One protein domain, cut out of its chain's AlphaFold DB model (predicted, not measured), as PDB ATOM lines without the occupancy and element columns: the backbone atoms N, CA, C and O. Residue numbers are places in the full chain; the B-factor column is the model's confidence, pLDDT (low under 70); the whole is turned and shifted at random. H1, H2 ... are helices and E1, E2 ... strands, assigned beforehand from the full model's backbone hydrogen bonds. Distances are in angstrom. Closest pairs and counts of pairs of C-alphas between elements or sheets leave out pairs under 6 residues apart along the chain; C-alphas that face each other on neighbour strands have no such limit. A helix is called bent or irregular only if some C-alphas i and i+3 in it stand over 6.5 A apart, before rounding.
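Overview. This is residues 9 to 141 of the 142 residues of an uncharacterized protein of Gordonia terrae (UniProt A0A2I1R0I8). A small three-stranded sheet has two helices, H1 and H2, over one face, with long loops making up much of the body, and a final helix, H5, sticks out with residues 128 to 134 and 136 to 141. The printed part has 133 residues, under half of them in named elements, in the order E1 H1 H2 E2 H3 E3 H4 H5. The sheet, E1 E3 E2, is mixed, and so is the class, helices and strands. The whole is only just loose, close to compact, with a radius of gyration of the C-alphas of 17.2 A, and elongated, spanning 59 by 38 by 32 A.

Arrangement. Inner strand E3, residues 77 to 81, is parallel to E1, residues 9 to 11, with N 10 and O 78 2.8 A apart, and antiparallel to E2, residues 55 to 58, with N 57 and O 79 3.0 A apart. H1, residues 16 to 32, is on the sheet in two layers, helices on one face, at a height of 9.2 A; the closest C-alphas of H1 and E1 are Ser 19 and Val 11, 6.3 A. H2, residues 35 to 40, is on the same face, only just standing up from the sheet at 41 degrees; its Val 39 and Val 56 of E2 have the closest C-alphas, 5.7 A. H4, residues 110 to 113, is close to H2 but not clearly touching: the closest C-alphas, of Ser 112 and Ser 40, are 5.8 A apart. H3, residues 66 to 71, is not on the sheet, and H5, residues 129 to 139, is apart from H4. In H1, H2, H3 and H5 every O i to N i+4 pair is within hydrogen-bond range; H4 is too short for one.

Along the chain. E1 begins at C-alpha 9 (112.719, 50.447, 102.518). H1 is 24.6 A long, E3 12.9 A and H5 15.7 A, ending at C-alpha 139 (110.507, 32.150, 139.530). H4 is only just irregular, with C-alphas 110 and 113 6.8 A apart.

Size, cuts and confidence. The two farthest C-alphas, of Val 70 and Arg 141, are 60.5 A apart. The printed part has no cut. The links H2 to E2, E3 to H4 and H4 to H5 are long. Confidence is under 70 at residues 110 to 119, 123 to 133 and 135 to 141.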
ATOM      1  N   LEU A   9     111.711  50.246 101.482       94.06
ATOM      2  CA  LEU A   9     112.719  50.447 102.518       94.06
ATOM      3  C   LEU A   9     114.127  50.455 101.928       94.06
ATOM      4  O   LEU A   9     114.495  49.576 101.154       94.06
ATOM      5  N   ALA A  10     114.929  51.423 102.357       94.31
ATOM      6  CA  ALA A  10     116.326  51.567 101.992       94.31
ATOM      7  C   ALA A  10     117.208  51.623 103.243       94.31
ATOM      8  O   ALA A  10     116.825  52.149 104.291       94.31
ATOM      9  N   VAL A  11     118.425  51.105 103.124       94.75
ATOM     10  CA  VAL A  11     119.460  51.226 104.149       94.75
ATOM     11  C   VAL A  11     120.805  51.401 103.460       94.75
ATOM     12  O   VAL A  11     121.079  50.763 102.446       94.75
ATOM     13  N   TYR A  12     121.639  52.273 104.015       93.75
ATOM     14  CA  TYR A  12     122.957  52.593 103.481       93.75
ATOM     15  C   TYR A  12     124.011  52.383 104.563       93.75
ATOM     16  O   TYR A  12     123.732  52.569 105.750       93.75
ATOM     17  N   GLY A  13     125.219  51.995 104.151       92.50
ATOM     18  CA  GLY A  13     126.364  51.901 105.058       92.50
ATOM     19  C   GLY A  13     126.517  50.597 105.839       92.50
ATOM     20  O   GLY A  13     127.533  50.402 106.495       92.50
ATOM     21  N   LEU A  14     125.535  49.697 105.763       92.88
ATOM     22  CA  LEU A  14     125.588  48.383 106.406       92.88
ATOM     23  C   LEU A  14     125.967  47.292 105.401       92.88
ATOM     24  O   LEU A  14     125.740  47.423 104.196       92.88
ATOM     25  N   ASP A  15     126.533  46.194 105.902       93.88
ATOM     26  CA  ASP A  15     126.758  45.004 105.091       93.88
ATOM     27  C   ASP A  15     125.429  44.326 104.719       93.88
ATOM     28  O   ASP A  15     124.434  44.416 105.440       93.88
ATOM     29  N   ALA A  16     125.424  43.576 103.614       93.12
ATOM     30  CA  ALA A  16     124.207  42.991 103.054       93.12
ATOM     31  C   ALA A  16     123.419  42.098 104.032       93.12
ATOM     32  O   ALA A  16     122.191  42.030 103.943       93.12
ATOM     33  N   ARG A  17     124.095  41.404 104.959       94.75
ATOM     34  CA  ARG A  17     123.420  40.535 105.931       94.75
ATOM     35  C   ARG A  17     122.696  41.375 106.971       94.75
ATOM     36  O   ARG A  17     121.522  41.115 107.231       94.75
ATOM     37  N   THR A  18     123.374  42.365 107.538       94.12
ATOM     38  CA  THR A  18     122.777  43.270 108.527       94.12
ATOM     39  C   THR A  18     121.656  44.090 107.895       94.12
ATOM     40  O   THR A  18     120.563  44.160 108.455       94.12
ATOM     41  N   SER A  19     121.863  44.598 106.674       95.31
ATOM     42  CA  SER A  19     120.829  45.278 105.890       95.31
ATOM     43  C   SER A  19     119.571  44.429 105.727       95.31
ATOM     44  O   SER A  19     118.475  44.910 105.999       95.31
ATOM     45  N   ALA A  20     119.703  43.161 105.326       95.38
ATOM     46  CA  ALA A  20     118.552  42.281 105.144       95.38
ATOM     47  C   ALA A  20     117.751  42.096 106.445       95.38
ATOM     48  O   ALA A  20     116.521  42.125 106.415       95.38
ATOM     49  N   SER A  21     118.428  41.940 107.585       95.56
ATOM     50  CA  SER A  21     117.761  41.832 108.887       95.56
ATOM     51  C   SER A  21     117.025  43.121 109.259       95.56
ATOM     52  O   SER A  21     115.835  43.064 109.561       95.56
ATOM     53  N   VAL A  22     117.687  44.276 109.134       95.69
ATOM     54  CA  VAL A  22     117.094  45.595 109.412       95.69
ATOM     55  C   VAL A  22     115.834  45.822 108.574       95.69
ATOM     56  O   VAL A  22     114.793  46.206 109.106       95.69
ATOM     57  N   LEU A  23     115.900  45.543 107.270       95.62
ATOM     58  CA  LEU A  23     114.772  45.727 106.354       95.62
ATOM     59  C   LEU A  23     113.598  44.797 106.695       95.62
ATOM     60  O   LEU A  23     112.449  45.237 106.696       95.62
ATOM     61  N   ASN A  24     113.868  43.533 107.037       94.75
ATOM     62  CA  ASN A  24     112.828  42.581 107.436       94.75
ATOM     63  C   ASN A  24     112.129  43.005 108.737       94.75
ATOM     64  O   ASN A  24     110.901  42.938 108.836       94.75
ATOM     65  N   GLU A  25     112.895  43.453 109.731       95.19
ATOM     66  CA  GLU A  25     112.347  43.897 111.011       95.19
ATOM     67  C   GLU A  25     111.519  45.176 110.864       95.19
ATOM     68  O   GLU A  25     110.391  45.233 111.355       95.19
ATOM     69  N   LEU A  26     112.021  46.171 110.125       95.25
ATOM     70  CA  LEU A  26     111.264  47.389 109.820       95.25
ATOM     71  C   LEU A  26     109.990  47.085 109.029       95.25
ATOM     72  O   LEU A  26     108.931  47.626 109.347       95.25
ATOM     73  N   GLY A  27     110.054  46.164 108.063       93.12
ATOM     74  CA  GLY A  27     108.871  45.673 107.358       93.12
ATOM     75  C   GLY A  27     107.826  45.104 108.324       93.12
ATOM     76  O   GLY A  27     106.654  45.477 108.270       93.12
ATOM     77  N   SER A  28     108.248  44.265 109.277       91.38
ATOM     78  CA  SER A  28     107.369  43.724 110.325       91.38
ATOM     79  C   SER A  28     106.774  44.818 111.225       91.38
ATOM     80  O   SER A  28     105.590  44.762 111.583       91.38
ATOM     81  N   VAL A  29     107.566  45.837 111.580       91.88
ATOM     82  CA  VAL A  29     107.094  46.996 112.350       91.88
ATOM     83  C   VAL A  29     106.016  47.746 111.569       91.88
ATOM     84  O   VAL A  29     104.952  48.007 112.125       91.88
ATOM     85  N   PHE A  30     106.212  48.017 110.280       91.44
ATOM     86  CA  PHE A  30     105.249  48.762 109.456       91.44
ATOM     87  C   PHE A  30     104.007  47.963 109.048       91.44
ATOM     88  O   PHE A  30     102.981  48.544 108.697       91.44
ATOM     89  N   HIS A  31     104.038  46.637 109.177       89.06
ATOM     90  CA  HIS A  31     102.821  45.823 109.155       89.06
ATOM     91  C   HIS A  31     101.954  45.993 110.415       89.06
ATOM     92  O   HIS A  31     100.752  45.729 110.368       89.06
ATOM     93  N   THR A  32     102.553  46.407 111.535       87.94
ATOM     94  CA  THR A  32     101.891  46.504 112.847       87.94
ATOM     95  C   THR A  32     101.537  47.945 113.219       87.94
ATOM     96  O   THR A  32     100.495  48.197 113.825       87.94
ATOM     97  N   TYR A  33     102.398  48.892 112.855       87.75
ATOM     98  CA  TYR A  33     102.310  50.308 113.191       87.75
ATOM     99  C   TYR A  33     102.206  51.156 111.923       87.75
ATOM    100  O   TYR A  33     102.772  50.817 110.888       87.75
ATOM    101  N   ASP A  34     101.512  52.293 112.013       89.56
ATOM    102  CA  ASP A  34     101.456  53.250 110.908       89.56
ATOM    103  C   ASP A  34     102.812  53.941 110.725       89.56
ATOM    104  O   ASP A  34     103.228  54.762 111.548       89.56
ATOM    105  N   TRP A  35     103.489  53.616 109.625       90.12
ATOM    106  CA  TRP A  35     104.798  54.165 109.284       90.12
ATOM    107  C   TRP A  35     104.775  55.690 109.148       90.12
ATOM    108  O   TRP A  35     105.755  56.340 109.506       90.12
ATOM    109  N   ARG A  36     103.660  56.282 108.689       90.12
ATOM    110  CA  ARG A  36     103.553  57.740 108.517       90.12
ATOM    111  C   ARG A  36     103.700  58.446 109.850       90.12
ATOM    112  O   ARG A  36     104.448  59.409 109.949       90.12
ATOM    113  N   SER A  37     103.036  57.914 110.874       88.44
ATOM    114  CA  SER A  37     103.140  58.400 112.246       88.44
ATOM    115  C   SER A  37     104.552  58.228 112.816       88.44
ATOM    116  O   SER A  37     105.038  59.109 113.521       88.44
ATOM    117  N   ILE A  38     105.238  57.127 112.494       89.44
ATOM    118  CA  ILE A  38     106.623  56.893 112.937       89.44
ATOM    119  C   ILE A  38     107.558  57.955 112.358       89.44
ATOM    120  O   ILE A  38     108.289  58.592 113.112       89.44
ATOM    121  N   VAL A  39     107.483  58.188 111.046       90.00
ATOM    122  CA  VAL A  39     108.318  59.174 110.346       90.00
ATOM    123  C   VAL A  39     107.971  60.598 110.785       90.00
ATOM    124  O   VAL A  39     108.859  61.357 111.160       90.00
ATOM    125  N   SER A  40     106.684  60.965 110.819       87.69
ATOM    126  CA  SER A  40     106.251  62.335 111.136       87.69
ATOM    127  C   SER A  40     106.564  62.776 112.561       87.69
ATOM    128  O   SER A  40     106.541  63.970 112.830       87.69
ATOM    129  N   ASN A  41     106.780  61.826 113.475       85.19
ATOM    130  CA  ASN A  41     107.116  62.087 114.874       85.19
ATOM    131  C   ASN A  41     108.576  61.718 115.205       85.19
ATOM    132  O   ASN A  41     108.947  61.746 116.378       85.19
ATOM    133  N   SER A  42     109.382  61.341 114.201       87.62
ATOM    134  CA  SER A  42     110.755  60.837 114.365       87.62
ATOM    135  C   SER A  42     110.878  59.791 115.477       87.62
ATOM    136  O   SER A  42     111.754  59.872 116.336       87.62
ATOM    137  N   ILE A  43     109.951  58.830 115.511       88.44
ATOM    138  CA  ILE A  43     109.912  57.815 116.564       88.44
ATOM    139  C   ILE A  43     111.053  56.814 116.340       88.44
ATOM    140  O   ILE A  43     111.041  56.124 115.316       88.44
ATOM    141  N   PRO A  44     111.995  56.658 117.293       91.62
ATOM    142  CA  PRO A  44     113.035  55.648 117.171       91.62
ATOM    143  C   PRO A  44     112.437  54.242 117.264       91.62
ATOM    144  O   PRO A  44     111.563  53.962 118.095       91.62
ATOM    145  N   VAL A  45     112.935  53.341 116.427       92.50
ATOM    146  CA  VAL A  45     112.549  51.934 116.375       92.50
ATOM    147  C   VAL A  45     113.732  51.105 116.848       92.50
ATOM    148  O   VAL A  45     114.789  51.106 116.224       92.50
ATOM    149  N   GLN A  46     113.569  50.399 117.963       93.69
ATOM    150  CA  GLN A  46     114.580  49.452 118.414       93.69
ATOM    151  C   GLN A  46     114.531  48.216 117.520       93.69
ATOM    152  O   GLN A  46     113.464  47.632 117.360       93.69
ATOM    153  N   LEU A  47     115.665  47.791 116.977       91.94
ATOM    154  CA  LEU A  47     115.780  46.539 116.227       91.94
ATOM    155  C   LEU A  47     116.604  45.531 117.038       91.94
ATOM    156  O   LEU A  47     117.296  45.913 117.981       91.94
ATOM    157  N   GLU A  48     116.495  44.246 116.716       91.12
ATOM    158  CA  GLU A  48     117.366  43.194 117.256       91.12
ATOM    159  C   GLU A  48     118.666  43.072 116.461       91.12
ATOM    160  O   GLU A  48     119.695  42.681 117.007       91.12
ATOM    161  N   SER A  49     118.626  43.402 115.170       88.69
ATOM    162  CA  SER A  49     119.801  43.399 114.289       88.69
ATOM    163  C   SER A  49     120.802  44.515 114.566       88.69
ATOM    164  O   SER A  49     121.927  44.437 114.073       88.69
ATOM    165  N   LEU A  50     120.414  45.530 115.339       87.81
ATOM    166  CA  LEU A  50     121.270  46.635 115.747       87.81
ATOM    167  C   LEU A  50     121.101  46.893 117.244       87.81
ATOM    168  O   LEU A  50     119.985  47.014 117.742       87.81
ATOM    169  N   ASP A  51     122.218  47.064 117.947       87.31
ATOM    170  CA  ASP A  51     122.220  47.415 119.374       87.31
ATOM    171  C   ASP A  51     121.785  48.870 119.633       87.31
ATOM    172  O   ASP A  51     121.616  49.290 120.779       87.31
ATOM    173  N   VAL A  52     121.568  49.641 118.567       88.19
ATOM    174  CA  VAL A  52     121.114  51.029 118.595       88.19
ATOM    175  C   VAL A  52     119.737  51.154 117.942       88.19
ATOM    176  O   VAL A  52     119.454  50.456 116.962       88.19
ATOM    177  N   PRO A  53     118.854  52.030 118.454       92.25
ATOM    178  CA  PRO A  53     117.595  52.302 117.786       92.25
ATOM    179  C   PRO A  53     117.857  53.009 116.456       92.25
ATOM    180  O   PRO A  53     118.784  53.809 116.335       92.25
ATOM    181  N   VAL A  54     117.014  52.732 115.467       94.12
ATOM    182  CA  VAL A  54     117.046  53.417 114.176       94.12
ATOM    183  C   VAL A  54     115.940  54.457 114.103       94.12
ATOM    184  O   VAL A  54     114.826  54.238 114.577       94.12
ATOM    185  N   THR A  55     116.228  55.579 113.459       94.62
ATOM    186  CA  THR A  55     115.213  56.535 113.013       94.62
ATOM    187  C   THR A  55     114.918  56.277 111.544       94.62
ATOM    188  O   THR A  55     115.790  55.847 110.791       94.62
ATOM    189  N   VAL A  56     113.683  56.528 111.123       94.44
ATOM    190  CA  VAL A  56     113.275  56.348 109.733       94.44
ATOM    191  C   VAL A  56     112.870  57.689 109.139       94.44
ATOM    192  O   VAL A  56     112.065  58.407 109.728       94.44
ATOM    193  N   ILE A  57     113.430  58.016 107.976       94.12
ATOM    194  CA  ILE A  57     113.167  59.268 107.256       94.12
ATOM    195  C   ILE A  57     112.638  58.984 105.853       94.12
ATOM    196  O   ILE A  57     112.923  57.934 105.279       94.12
ATOM    197  N   GLU A  58     111.898  59.927 105.278       93.00
ATOM    198  CA  GLU A  58     111.497  59.845 103.874       93.00
ATOM    199  C   GLU A  58     112.661  60.225 102.951       93.00
ATOM    200  O   GLU A  58     113.357  61.221 103.170       93.00
ATOM    201  N   VAL A  59     112.883  59.414 101.917       92.50
ATOM    202  CA  VAL A  59     113.927  59.635 100.915       92.50
ATOM    203  C   VAL A  59     113.453  60.669  99.897       92.50
ATOM    204  O   VAL A  59     112.444  60.476  99.217       92.50
ATOM    205  N   MET A  60     114.233  61.740  99.755       88.50
ATOM    206  CA  MET A  60     114.000  62.819  98.793       88.50
ATOM    207  C   MET A  60     114.813  62.614  97.511       88.50
ATOM    208  O   MET A  60     114.305  62.837  96.413       88.50
ATOM    209  N   ASP A  61     116.064  62.164  97.640       85.56
ATOM    210  CA  ASP A  61     116.914  61.772  96.514       85.56
ATOM    211  C   ASP A  61     116.778  60.268  96.253       85.56
ATOM    212  O   ASP A  61     117.394  59.453  96.934       85.56
ATOM    213  N   LYS A  62     115.967  59.910  95.251       84.19
ATOM    214  CA  LYS A  62     115.748  58.518  94.815       84.19
ATOM    215  C   LYS A  62     116.615  58.124  93.612       84.19
ATOM    216  O   LYS A  62     116.290  57.149  92.935       84.19
ATOM    217  N   SER A  63     117.647  58.896  93.261       83.44
ATOM    218  CA  SER A  63     118.406  58.710  92.009       83.44
ATOM    219  C   SER A  63     119.078  57.335  91.878       83.44
ATOM    220  O   SER A  63     119.216  56.815  90.770       83.44
ATOM    221  N   ASP A  64     119.435  56.720  93.002       84.31
ATOM    222  CA  ASP A  64     120.037  55.388  93.112       84.31
ATOM    223  C   ASP A  64     119.019  54.236  93.049       84.31
ATOM    224  O   ASP A  64     119.384  53.104  92.731       84.31
ATOM    225  N   LEU A  65     117.729  54.505  93.255       82.56
ATOM    226  CA  LEU A  65     116.662  53.499  93.253       82.56
ATOM    227  C   LEU A  65     116.097  53.266  91.850       82.56
ATOM    228  O   LEU A  65     114.890  53.317  91.623       82.56
ATOM    229  N   THR A  66     116.972  53.019  90.873       79.12
ATOM    230  CA  THR A  66     116.594  52.974  89.450       79.12
ATOM    231  C   THR A  66     115.500  51.942  89.160       79.12
ATOM    232  O   THR A  66     114.551  52.244  88.442       79.12
ATOM    233  N   VAL A  67     115.590  50.738  89.735       77.25
ATOM    234  CA  VAL A  67     114.591  49.676  89.522       77.25
ATOM    235  C   VAL A  67     113.279  50.004  90.233       77.25
ATOM    236  O   VAL A  67     112.215  49.913  89.619       77.25
ATOM    237  N   THR A  68     113.342  50.439  91.494       76.81
ATOM    238  CA  THR A  68     112.155  50.822  92.267       76.81
ATOM    239  C   THR A  68     111.419  51.979  91.599       76.81
ATOM    240  O   THR A  68     110.207  51.905  91.459       76.81
ATOM    241  N   ASN A  69     112.118  52.992  91.083       76.81
ATOM    242  CA  ASN A  69     111.484  54.113  90.381       76.81
ATOM    243  C   ASN A  69     110.787  53.690  89.081       76.81
ATOM    244  O   ASN A  69     109.804  54.308  88.685       76.81
ATOM    245  N   VAL A  70     111.275  52.646  88.403       77.62
ATOM    246  CA  VAL A  70     110.627  52.113  87.193       77.62
ATOM    247  C   VAL A  70     109.381  51.299  87.543       77.62
ATOM    248  O   VAL A  70     108.368  51.404  86.855       77.62
ATOM    249  N   LEU A  71     109.447  50.479  88.594       79.94
ATOM    250  CA  LEU A  71     108.352  49.583  88.982       79.94
ATOM    251  C   LEU A  71     107.278  50.282  89.829       79.94
ATOM    252  O   LEU A  71     106.098  49.945  89.734       79.94
ATOM    253  N   TYR A  72     107.693  51.248  90.644       78.94
ATOM    254  CA  TYR A  72     106.902  51.910  91.675       78.94
ATOM    255  C   TYR A  72     107.268  53.407  91.783       78.94
ATOM    256  O   TYR A  72     107.724  53.856  92.835       78.94
ATOM    257  N   PRO A  73     107.064  54.208  90.719       77.25
ATOM    258  CA  PRO A  73     107.498  55.612  90.679       77.25
ATOM    259  C   PRO A  73     106.912  56.468  91.811       77.25
ATOM    260  O   PRO A  73     107.593  57.338  92.353       77.25
ATOM    261  N   ASP A  74     105.670  56.184  92.204       81.31
ATOM    262  CA  ASP A  74     104.938  56.950  93.217       81.31
ATOM    263  C   ASP A  74     105.037  56.345  94.626       81.31
ATOM    264  O   ASP A  74     104.428  56.862  95.567       81.31
ATOM    265  N   ALA A  75     105.774  55.242  94.804       83.25
ATOM    266  CA  ALA A  75     105.891  54.632  96.120       83.25
ATOM    267  C   ALA A  75     106.743  55.513  97.055       83.25
ATOM    268  O   ALA A  75     107.825  55.984  96.667       83.25
ATOM    269  N   PRO A  76     106.284  55.741  98.300       88.88
ATOM    270  CA  PRO A  76     107.120  56.360  99.313       88.88
ATOM    271  C   PRO A  76     108.297  55.432  99.597       88.88
ATOM    272  O   PRO A  76     108.131  54.216  99.686       88.88
ATOM    273  N   VAL A  77     109.481  56.017  99.732       92.38
ATOM    274  CA  VAL A  77     110.691  55.285 100.097       92.38
ATOM    275  C   VAL A  77     111.149  55.824 101.436       92.38
ATOM    276  O   VAL A  77     111.295  57.035 101.603       92.38
ATOM    277  N   LEU A  78     111.383  54.924 102.377       94.50
ATOM    278  CA  LEU A  78     111.885  55.247 103.694       94.50
ATOM    279  C   LEU A  78     113.302  54.722 103.874       94.50
ATOM    280  O   LEU A  78     113.590  53.566 103.578       94.50
ATOM    281  N   GLN A  79     114.174  55.564 104.410       95.88
ATOM    282  CA  GLN A  79     115.531  55.196 104.770       95.88
ATOM    283  C   GLN A  79     115.628  54.920 106.269       95.88
ATOM    284  O   GLN A  79     115.233  55.756 107.082       95.88
ATOM    285  N   ALA A  80     116.229  53.786 106.624       96.31
ATOM    286  CA  ALA A  80     116.710  53.525 107.974       96.31
ATOM    287  C   ALA A  80     118.015  54.294 108.231       96.31
ATOM    288  O   ALA A  80     118.980  54.183 107.468       96.31
ATOM    289  N   VAL A  81     118.038  55.058 109.318       96.00
ATOM    290  CA  VAL A  81     119.165  55.876 109.770       96.00
ATOM    291  C   VAL A  81     119.529  55.423 111.176       96.00
ATOM    292  O   VAL A  81     118.677  55.386 112.062       96.00
ATOM    293  N   TRP A  82     120.787  55.066 111.382       94.81
ATOM    294  CA  TRP A  82     121.334  54.631 112.666       94.81
ATOM    295  C   TRP A  82     122.323  55.682 113.212       94.81
ATOM    296  O   TRP A  82     122.959  56.375 112.407       94.81
ATOM    297  N   PRO A  83     122.417  55.848 114.544       94.19
ATOM    298  CA  PRO A  83     123.336  56.794 115.170       94.19
ATOM    299  C   PRO A  83     124.780  56.279 115.171       94.19
ATOM    300  O   PRO A  83     125.008  55.084 115.024       94.19
ATOM    301  N   ASP A  84     125.754  57.156 115.379       92.62
ATOM    302  CA  ASP A  84     127.146  56.750 115.587       92.62
ATOM    303  C   ASP A  84     127.384  56.063 116.946       92.62
ATOM    304  O   ASP A  84     126.467  55.871 117.750       92.62
ATOM    305  N   ASP A  85     128.642  55.711 117.223       90.00
ATOM    306  CA  ASP A  85     129.056  55.054 118.470       90.00
ATOM    307  C   ASP A  85     128.784  55.899 119.731       90.00
ATOM    308  O   ASP A  85     128.782  55.371 120.845       90.00
ATOM    309  N   LEU A  86     128.556  57.211 119.581       90.56
ATOM    310  CA  LEU A  86     128.189  58.122 120.668       90.56
ATOM    311  C   LEU A  86     126.669  58.276 120.818       90.56
ATOM    312  O   LEU A  86     126.208  58.946 121.744       90.56
ATOM    313  N   GLY A  87     125.888  57.627 119.954       90.06
ATOM    314  CA  GLY A  87     124.434  57.709 119.943       90.06
ATOM    315  C   GLY A  87     123.893  58.935 119.206       90.06
ATOM    316  O   GLY A  87     122.695  59.192 119.307       90.06
ATOM    317  N   SER A  88     124.736  59.665 118.469       92.38
ATOM    318  CA  SER A  88     124.329  60.844 117.707       92.38
ATOM    319  C   SER A  88     123.867  60.468 116.304       92.38
ATOM    320  O   SER A  88     124.504  59.675 115.615       92.38
ATOM    321  N   TYR A  89     122.762  61.048 115.845       93.19
ATOM    322  CA  TYR A  89     122.293  60.901 114.464       93.19
ATOM    323  C   TYR A  89     122.987  61.889 113.513       93.19
ATOM    324  O   TYR A  89     123.475  62.923 113.962       93.19
ATOM    325  N   PRO A  90     122.966  61.654 112.185       93.00
ATOM    326  CA  PRO A  90     123.651  62.515 111.214       93.00
ATOM    327  C   PRO A  90     123.265  64.001 111.229       93.00
ATOM    328  O   PRO A  90     124.016  64.843 110.746       93.00
ATOM    329  N   TRP A  91     122.073  64.331 111.729       91.06
ATOM    330  CA  TRP A  91     121.576  65.707 111.858       91.06
ATOM    331  C   TRP A  91     121.839  66.327 113.235       91.06
ATOM    332  O   TRP A  91     121.443  67.469 113.472       91.06
ATOM    333  N   GLU A  92     122.450  65.587 114.157       90.56
ATOM    334  CA  GLU A  92     122.763  66.049 115.503       90.56
ATOM    335  C   GLU A  92     124.189  66.597 115.578       90.56
ATOM    336  O   GLU A  92     125.106  66.160 114.878       90.56
ATOM    337  N   GLU A  93     124.378  67.595 116.442       89.44
ATOM    338  CA  GLU A  93     125.699  68.152 116.702       89.44
ATOM    339  C   GLU A  93     126.591  67.095 117.362       89.44
ATOM    340  O   GLU A  93     126.186  66.438 118.320       89.44
ATOM    341  N   GLY A  94     127.817  66.948 116.858       89.19
ATOM    342  CA  GLY A  94     128.780  65.978 117.379       89.19
ATOM    343  C   GLY A  94     128.775  64.617 116.683       89.19
ATOM    344  O   GLY A  94     129.589  63.786 117.067       89.19
ATOM    345  N   TYR A  95     127.948  64.407 115.647       92.38
ATOM    346  CA  TYR A  95     128.019  63.205 114.810       92.38
ATOM    347  C   TYR A  95     129.419  63.005 114.216       92.38
ATOM    348  O   TYR A  95     130.001  63.923 113.630       92.38
ATOM    349  N   THR A  96     129.957  61.798 114.367       93.19
ATOM    350  CA  THR A  96     131.377  61.503 114.118       93.19
ATOM    351  C   THR A  96     131.652  60.712 112.845       93.19
ATOM    352  O   THR A  96     132.795  60.679 112.379       93.19
ATOM    353  N   LEU A  97     130.641  60.074 112.253       91.62
ATOM    354  CA  LEU A  97     130.844  59.246 111.068       91.62
ATOM    355  C   LEU A  97     130.920  60.092 109.795       91.62
ATOM    356  O   LEU A  97     130.206  61.078 109.617       91.62
ATOM    357  N   ALA A  98     131.783  59.665 108.874       90.00
ATOM    358  CA  ALA A  98     131.873  60.259 107.551       90.00
ATOM    359  C   ALA A  98     130.609  59.954 106.718       90.00
ATOM    360  O   ALA A  98     130.023  58.879 106.876       90.00
ATOM    361  N   PRO A  99     130.217  60.831 105.773       86.88
ATOM    362  CA  PRO A  99     129.039  60.613 104.922       86.88
ATOM    363  C   PRO A  99     129.045  59.284 104.153       86.88
ATOM    364  O   PRO A  99     127.993  58.702 103.906       86.88
ATOM    365  N   GLU A 100     130.223  58.775 103.794       87.69
ATOM    366  CA  GLU A 100     130.395  57.484 103.115       87.69
ATOM    367  C   GLU A 100     130.046  56.265 103.978       87.69
ATOM    368  O   GLU A 100     129.744  55.201 103.439       87.69
ATOM    369  N   HIS A 101     130.025  56.420 105.304       90.06
ATOM    370  CA  HIS A 101     129.570  55.376 106.218       90.06
ATOM    371  C   HIS A 101     128.046  55.284 106.280       90.06
ATOM    372  O   HIS A 101     127.534  54.241 106.661       90.06
ATOM    373  N   GLN A 102     127.315  56.345 105.924       91.75
ATOM    374  CA  GLN A 102     125.857  56.335 105.845       91.75
ATOM    375  C   GLN A 102     125.370  57.510 104.986       91.75
ATOM    376  O   GLN A 102     125.218  58.638 105.456       91.75
ATOM    377  N   PHE A 103     125.077  57.246 103.713       91.94
ATOM    378  CA  PHE A 103     124.528  58.269 102.827       91.94
ATOM    379  C   PHE A 103     123.094  58.612 103.235       91.94
ATOM    380  O   PHE A 103     122.186  57.798 103.071       91.94
ATOM    381  N   VAL A 104     122.873  59.819 103.755       92.69
ATOM    382  CA  VAL A 104     121.535  60.318 104.103       92.69
ATOM    383  C   VAL A 104     120.892  60.943 102.868       92.69
ATOM    384  O   VAL A 104     121.383  61.935 102.335       92.69
ATOM    385  N   LYS A 105     119.790  60.348 102.402       92.81
ATOM    386  CA  LYS A 105     119.106  60.693 101.142       92.81
ATOM    387  C   LYS A 105     117.801  61.468 101.341       92.81
ATOM    388  O   LYS A 105     117.032  61.676 100.401       92.81
ATOM    389  N   GLY A 106     117.536  61.893 102.568       88.69
ATOM    390  CA  GLY A 106     116.329  62.603 102.969       88.69
ATOM    391  C   GLY A 106     116.628  63.736 103.940       88.69
ATOM    392  O   GLY A 106     117.783  64.023 104.250       88.69
ATOM    393  N   VAL A 107     115.570  64.370 104.436       81.06
ATOM    394  CA  VAL A 107     115.670  65.405 105.469       81.06
ATOM    395  C   VAL A 107     114.932  64.923 106.710       81.06
ATOM    396  O   VAL A 107     113.788  64.481 106.628       81.06
ATOM    397  N   HIS A 108     115.581  65.033 107.863       79.94
ATOM    398  CA  HIS A 108     114.922  64.891 109.153       79.94
ATOM    399  C   HIS A 108     114.287  66.233 109.541       79.94
ATOM    400  O   HIS A 108     114.983  67.249 109.555       79.94
ATOM    401  N   ASP A 109     112.988  66.263 109.865       73.00
ATOM    402  CA  ASP A 109     112.354  67.466 110.422       73.00
ATOM    403  C   ASP A 109     112.566  67.508 111.948       73.00
ATOM    404  O   ASP A 109     111.913  66.760 112.673       73.00
ATOM    405  N   PRO A 110     113.424  68.397 112.483       59.25
ATOM    406  CA  PRO A 110     113.666  68.490 113.922       59.25
ATOM    407  C   PRO A 110     112.438  68.963 114.723       59.25
ATOM    408  O   PRO A 110     112.432  68.862 115.950       59.25
ATOM    409  N   ARG A 111     111.389  69.486 114.067       59.69
ATOM    410  CA  ARG A 111     110.145  69.938 114.721       59.69
ATOM    411  C   ARG A 111     109.118  68.818 114.931       59.69
ATOM    412  O   ARG A 111     108.095  69.073 115.574       59.69
ATOM    413  N   SER A 112     109.388  67.612 114.424       60.12
ATOM    414  CA  SER A 112     108.535  66.417 114.538       60.12
ATOM    415  C   SER A 112     108.314  65.945 115.983       60.12
ATOM    416  O   SER A 112     107.314  65.301 116.285       60.12
ATOM    417  N   THR A 113     109.192  66.315 116.916       54.81
ATOM    418  CA  THR A 113     109.238  65.823 118.309       54.81
ATOM    419  C   THR A 113     108.113  66.331 119.229       54.81
ATOM    420  O   THR A 113     108.199  66.235 120.453       54.81
ATOM    421  N   ARG A 114     107.025  66.889 118.684       46.88
ATOM    422  CA  ARG A 114     106.051  67.701 119.435       46.88
ATOM    423  C   ARG A 114     105.008  66.954 120.278       46.88
ATOM    424  O   ARG A 114     104.108  67.615 120.795       46.88
ATOM    425  N   VAL A 115     105.115  65.642 120.503       46.47
ATOM    426  CA  VAL A 115     104.175  64.926 121.390       46.47
ATOM    427  C   VAL A 115     104.897  64.024 122.396       46.47
ATOM    428  O   VAL A 115     105.358  62.940 122.067       46.47
ATOM    429  N   ASP A 116     104.939  64.510 123.639       46.00
ATOM    430  CA  ASP A 116     104.893  63.771 124.911       46.00
ATOM    431  C   ASP A 116     105.719  62.461 125.005       46.00
ATOM    432  O   ASP A 116     105.196  61.359 124.847       46.00
ATOM    433  N   SER A 117     107.006  62.603 125.364       44.59
ATOM    434  CA  SER A 117     108.016  61.543 125.601       44.59
ATOM    435  C   SER A 117     108.346  60.646 124.389       44.59
ATOM    436  O   SER A 117     107.440  60.119 123.747       44.59
ATOM    437  N   PRO A 118     109.632  60.358 124.090       52.16
ATOM    438  CA  PRO A 118     109.974  59.489 122.967       52.16
ATOM    439  C   PRO A 118     109.516  58.056 123.266       52.16
ATOM    440  O   PRO A 118     110.145  57.305 124.014       52.16
ATOM    441  N   ARG A 119     108.370  57.672 122.699       69.56
ATOM    442  CA  ARG A 119     107.903  56.287 122.700       69.56
ATOM    443  C   ARG A 119     108.745  55.505 121.705       69.56
ATOM    444  O   ARG A 119     108.365  55.406 120.551       69.56
ATOM    445  N   VAL A 120     109.861  54.941 122.156       78.56
ATOM    446  CA  VAL A 120     110.615  53.975 121.347       78.56
ATOM    447  C   VAL A 120     109.709  52.785 121.030       78.56
ATOM    448  O   VAL A 120     109.071  52.223 121.929       78.56
ATOM    449  N   ILE A 121     109.636  52.408 119.755       79.38
ATOM    450  CA  ILE A 121     108.925  51.200 119.341       79.38
ATOM    451  C   ILE A 121     109.834  50.005 119.588       79.38
ATOM    452  O   ILE A 121     110.941  49.935 119.064       79.38
ATOM    453  N   TYR A 122     109.331  49.049 120.366       79.06
ATOM    454  CA  TYR A 122     109.933  47.733 120.523       79.06
ATOM    455  C   TYR A 122     109.118  46.744 119.670       79.06
ATOM    456  O   TYR A 122     107.917  46.612 119.919       79.06
ATOM    457  N   PRO A 123     109.724  46.059 118.683       62.53
ATOM    458  CA  PRO A 123     109.031  45.183 117.732       62.53
ATOM    459  C   PRO A 123     108.280  44.030 118.404       62.53
ATOM    460  O   PRO A 123     107.318  43.499 117.854       62.53
ATOM    461  N   HIS A 124     108.684  43.661 119.623       59.75
ATOM    462  CA  HIS A 124     107.989  42.661 120.418       59.75
ATOM    463  C   HIS A 124     106.935  43.302 121.318       59.75
ATOM    464  O   HIS A 124     107.262  44.203 122.100       59.75
ATOM    465  N   PRO A 125     105.699  42.769 121.349       51.59
ATOM    466  CA  PRO A 125     104.798  43.050 122.446       51.59
ATOM    467  C   PRO A 125     105.456  42.493 123.707       51.59
ATOM    468  O   PRO A 125     105.430  41.286 123.958       51.59
ATOM    469  N   GLY A 126     106.088  43.366 124.497       56.91
ATOM    470  CA  GLY A 126     106.664  42.978 125.776       56.91
ATOM    471  C   GLY A 126     105.635  42.162 126.552       56.91
ATOM    472  O   GLY A 126     104.459  42.529 126.554       56.91
ATOM    473  N   MET A 127     106.069  41.052 127.169       52.50
ATOM    474  CA  MET A 127     105.192  40.027 127.756       52.50
ATOM    475  C   MET A 127     103.878  40.612 128.268       52.50
ATOM    476  O   MET A 127     103.881  41.477 129.158       52.50
ATOM    477  N   ASN A 128     102.760  40.124 127.735       61.03
ATOM    478  CA  ASN A 128     101.455  40.596 128.164       61.03
ATOM    479  C   ASN A 128     101.264  40.327 129.671       61.03
ATOM    480  O   ASN A 128     101.966  39.520 130.297       61.03
ATOM    481  N   ARG A 129     100.304  41.011 130.302       58.31
ATOM    482  CA  ARG A 129     100.091  40.930 131.761       58.31
ATOM    483  C   ARG A 129      99.931  39.485 132.263       58.31
ATOM    484  O   ARG A 129     100.353  39.175 133.381       58.31
ATOM    485  N   ALA A 130      99.353  38.599 131.450       65.69
ATOM    486  CA  ALA A 130      99.186  37.183 131.771       65.69
ATOM    487  C   ALA A 130     100.521  36.418 131.727       65.69
ATOM    488  O   ALA A 130     100.833  35.668 132.656       65.69
ATOM    489  N   GLN A 131     101.349  36.668 130.712       69.94
ATOM    490  CA  GLN A 131     102.694  36.111 130.585       69.94
ATOM    491  C   GLN A 131     103.601  36.581 131.738       69.94
ATOM    492  O   GLN A 131     104.271  35.748 132.350       69.94
ATOM    493  N   ARG A 132     103.546  37.867 132.139       66.44
ATOM    494  CA  ARG A 132     104.295  38.390 133.313       66.44
ATOM    495  C   ARG A 132     103.914  37.677 134.605       66.44
ATOM    496  O   ARG A 132     104.785  37.273 135.373       66.44
ATOM    497  N   ARG A 133     102.615  37.459 134.829       67.75
ATOM    498  CA  ARG A 133     102.121  36.716 136.001       67.75
ATOM    499  C   ARG A 133     102.599  35.265 136.008       67.75
ATOM    500  O   ARG A 133     102.921  34.743 137.074       67.75
ATOM    501  N   LYS A 134     102.667  34.612 134.845       72.69
ATOM    502  CA  LYS A 134     103.136  33.224 134.730       72.69
ATOM    503  C   LYS A 134     104.638  33.104 135.013       72.69
ATOM    504  O   LYS A 134     105.020  32.253 135.813       72.69
ATOM    505  N   ALA A 135     105.463  33.995 134.462       67.12
ATOM    506  CA  ALA A 135     106.907  34.012 134.716       67.12
ATOM    507  C   ALA A 135     107.265  34.367 136.174       67.12
ATOM    508  O   ALA A 135     108.189  33.797 136.751       67.12
ATOM    509  N   ALA A 136     106.500  35.258 136.816       66.75
ATOM    510  CA  ALA A 136     106.672  35.554 138.240       66.75
ATOM    511  C   ALA A 136     106.350  34.339 139.134       66.75
ATOM    512  O   ALA A 136     107.008  34.112 140.148       66.75
ATOM    513  N   ARG A 137     105.355  33.526 138.748       69.88
ATOM    514  CA  ARG A 137     104.994  32.293 139.466       69.88
ATOM    515  C   ARG A 137     106.022  31.177 139.283       69.88
ATOM    516  O   ARG A 137     106.245  30.433 140.231       69.88
ATOM    517  N   SER A 138     106.649  31.058 138.112       64.50
ATOM    518  CA  SER A 138     107.700  30.055 137.888       64.50
ATOM    519  C   SER A 138     109.001  30.399 138.616       64.50
ATOM    520  O   SER A 138     109.655  29.494 139.122       64.50
ATOM    521  N   ARG A 139     109.340  31.691 138.750       61.12
ATOM    522  CA  ARG A 139     110.507  32.150 139.530       61.12
ATOM    523  C   ARG A 139     110.383  31.920 141.040       61.12
ATOM    524  O   ARG A 139     111.400  31.790 141.692       61.12
ATOM    525  N   ARG A 140     109.165  31.844 141.589       58.69
ATOM    526  CA  ARG A 140     108.916  31.527 143.013       58.69
ATOM    527  C   ARG A 140     108.932  30.027 143.340       58.69
ATOM    528  O   ARG A 140     108.734  29.668 144.494       58.69
ATOM    529  N   ARG A 141     109.062  29.158 142.332       56.78
ATOM    530  CA  ARG A 141     109.069  27.691 142.480       56.78
ATOM    531  C   ARG A 141     110.451  27.064 142.246       56.78
ATOM    532  O   ARG A 141     110.547  25.841 142.228       56.78
TER     533      ARG A 141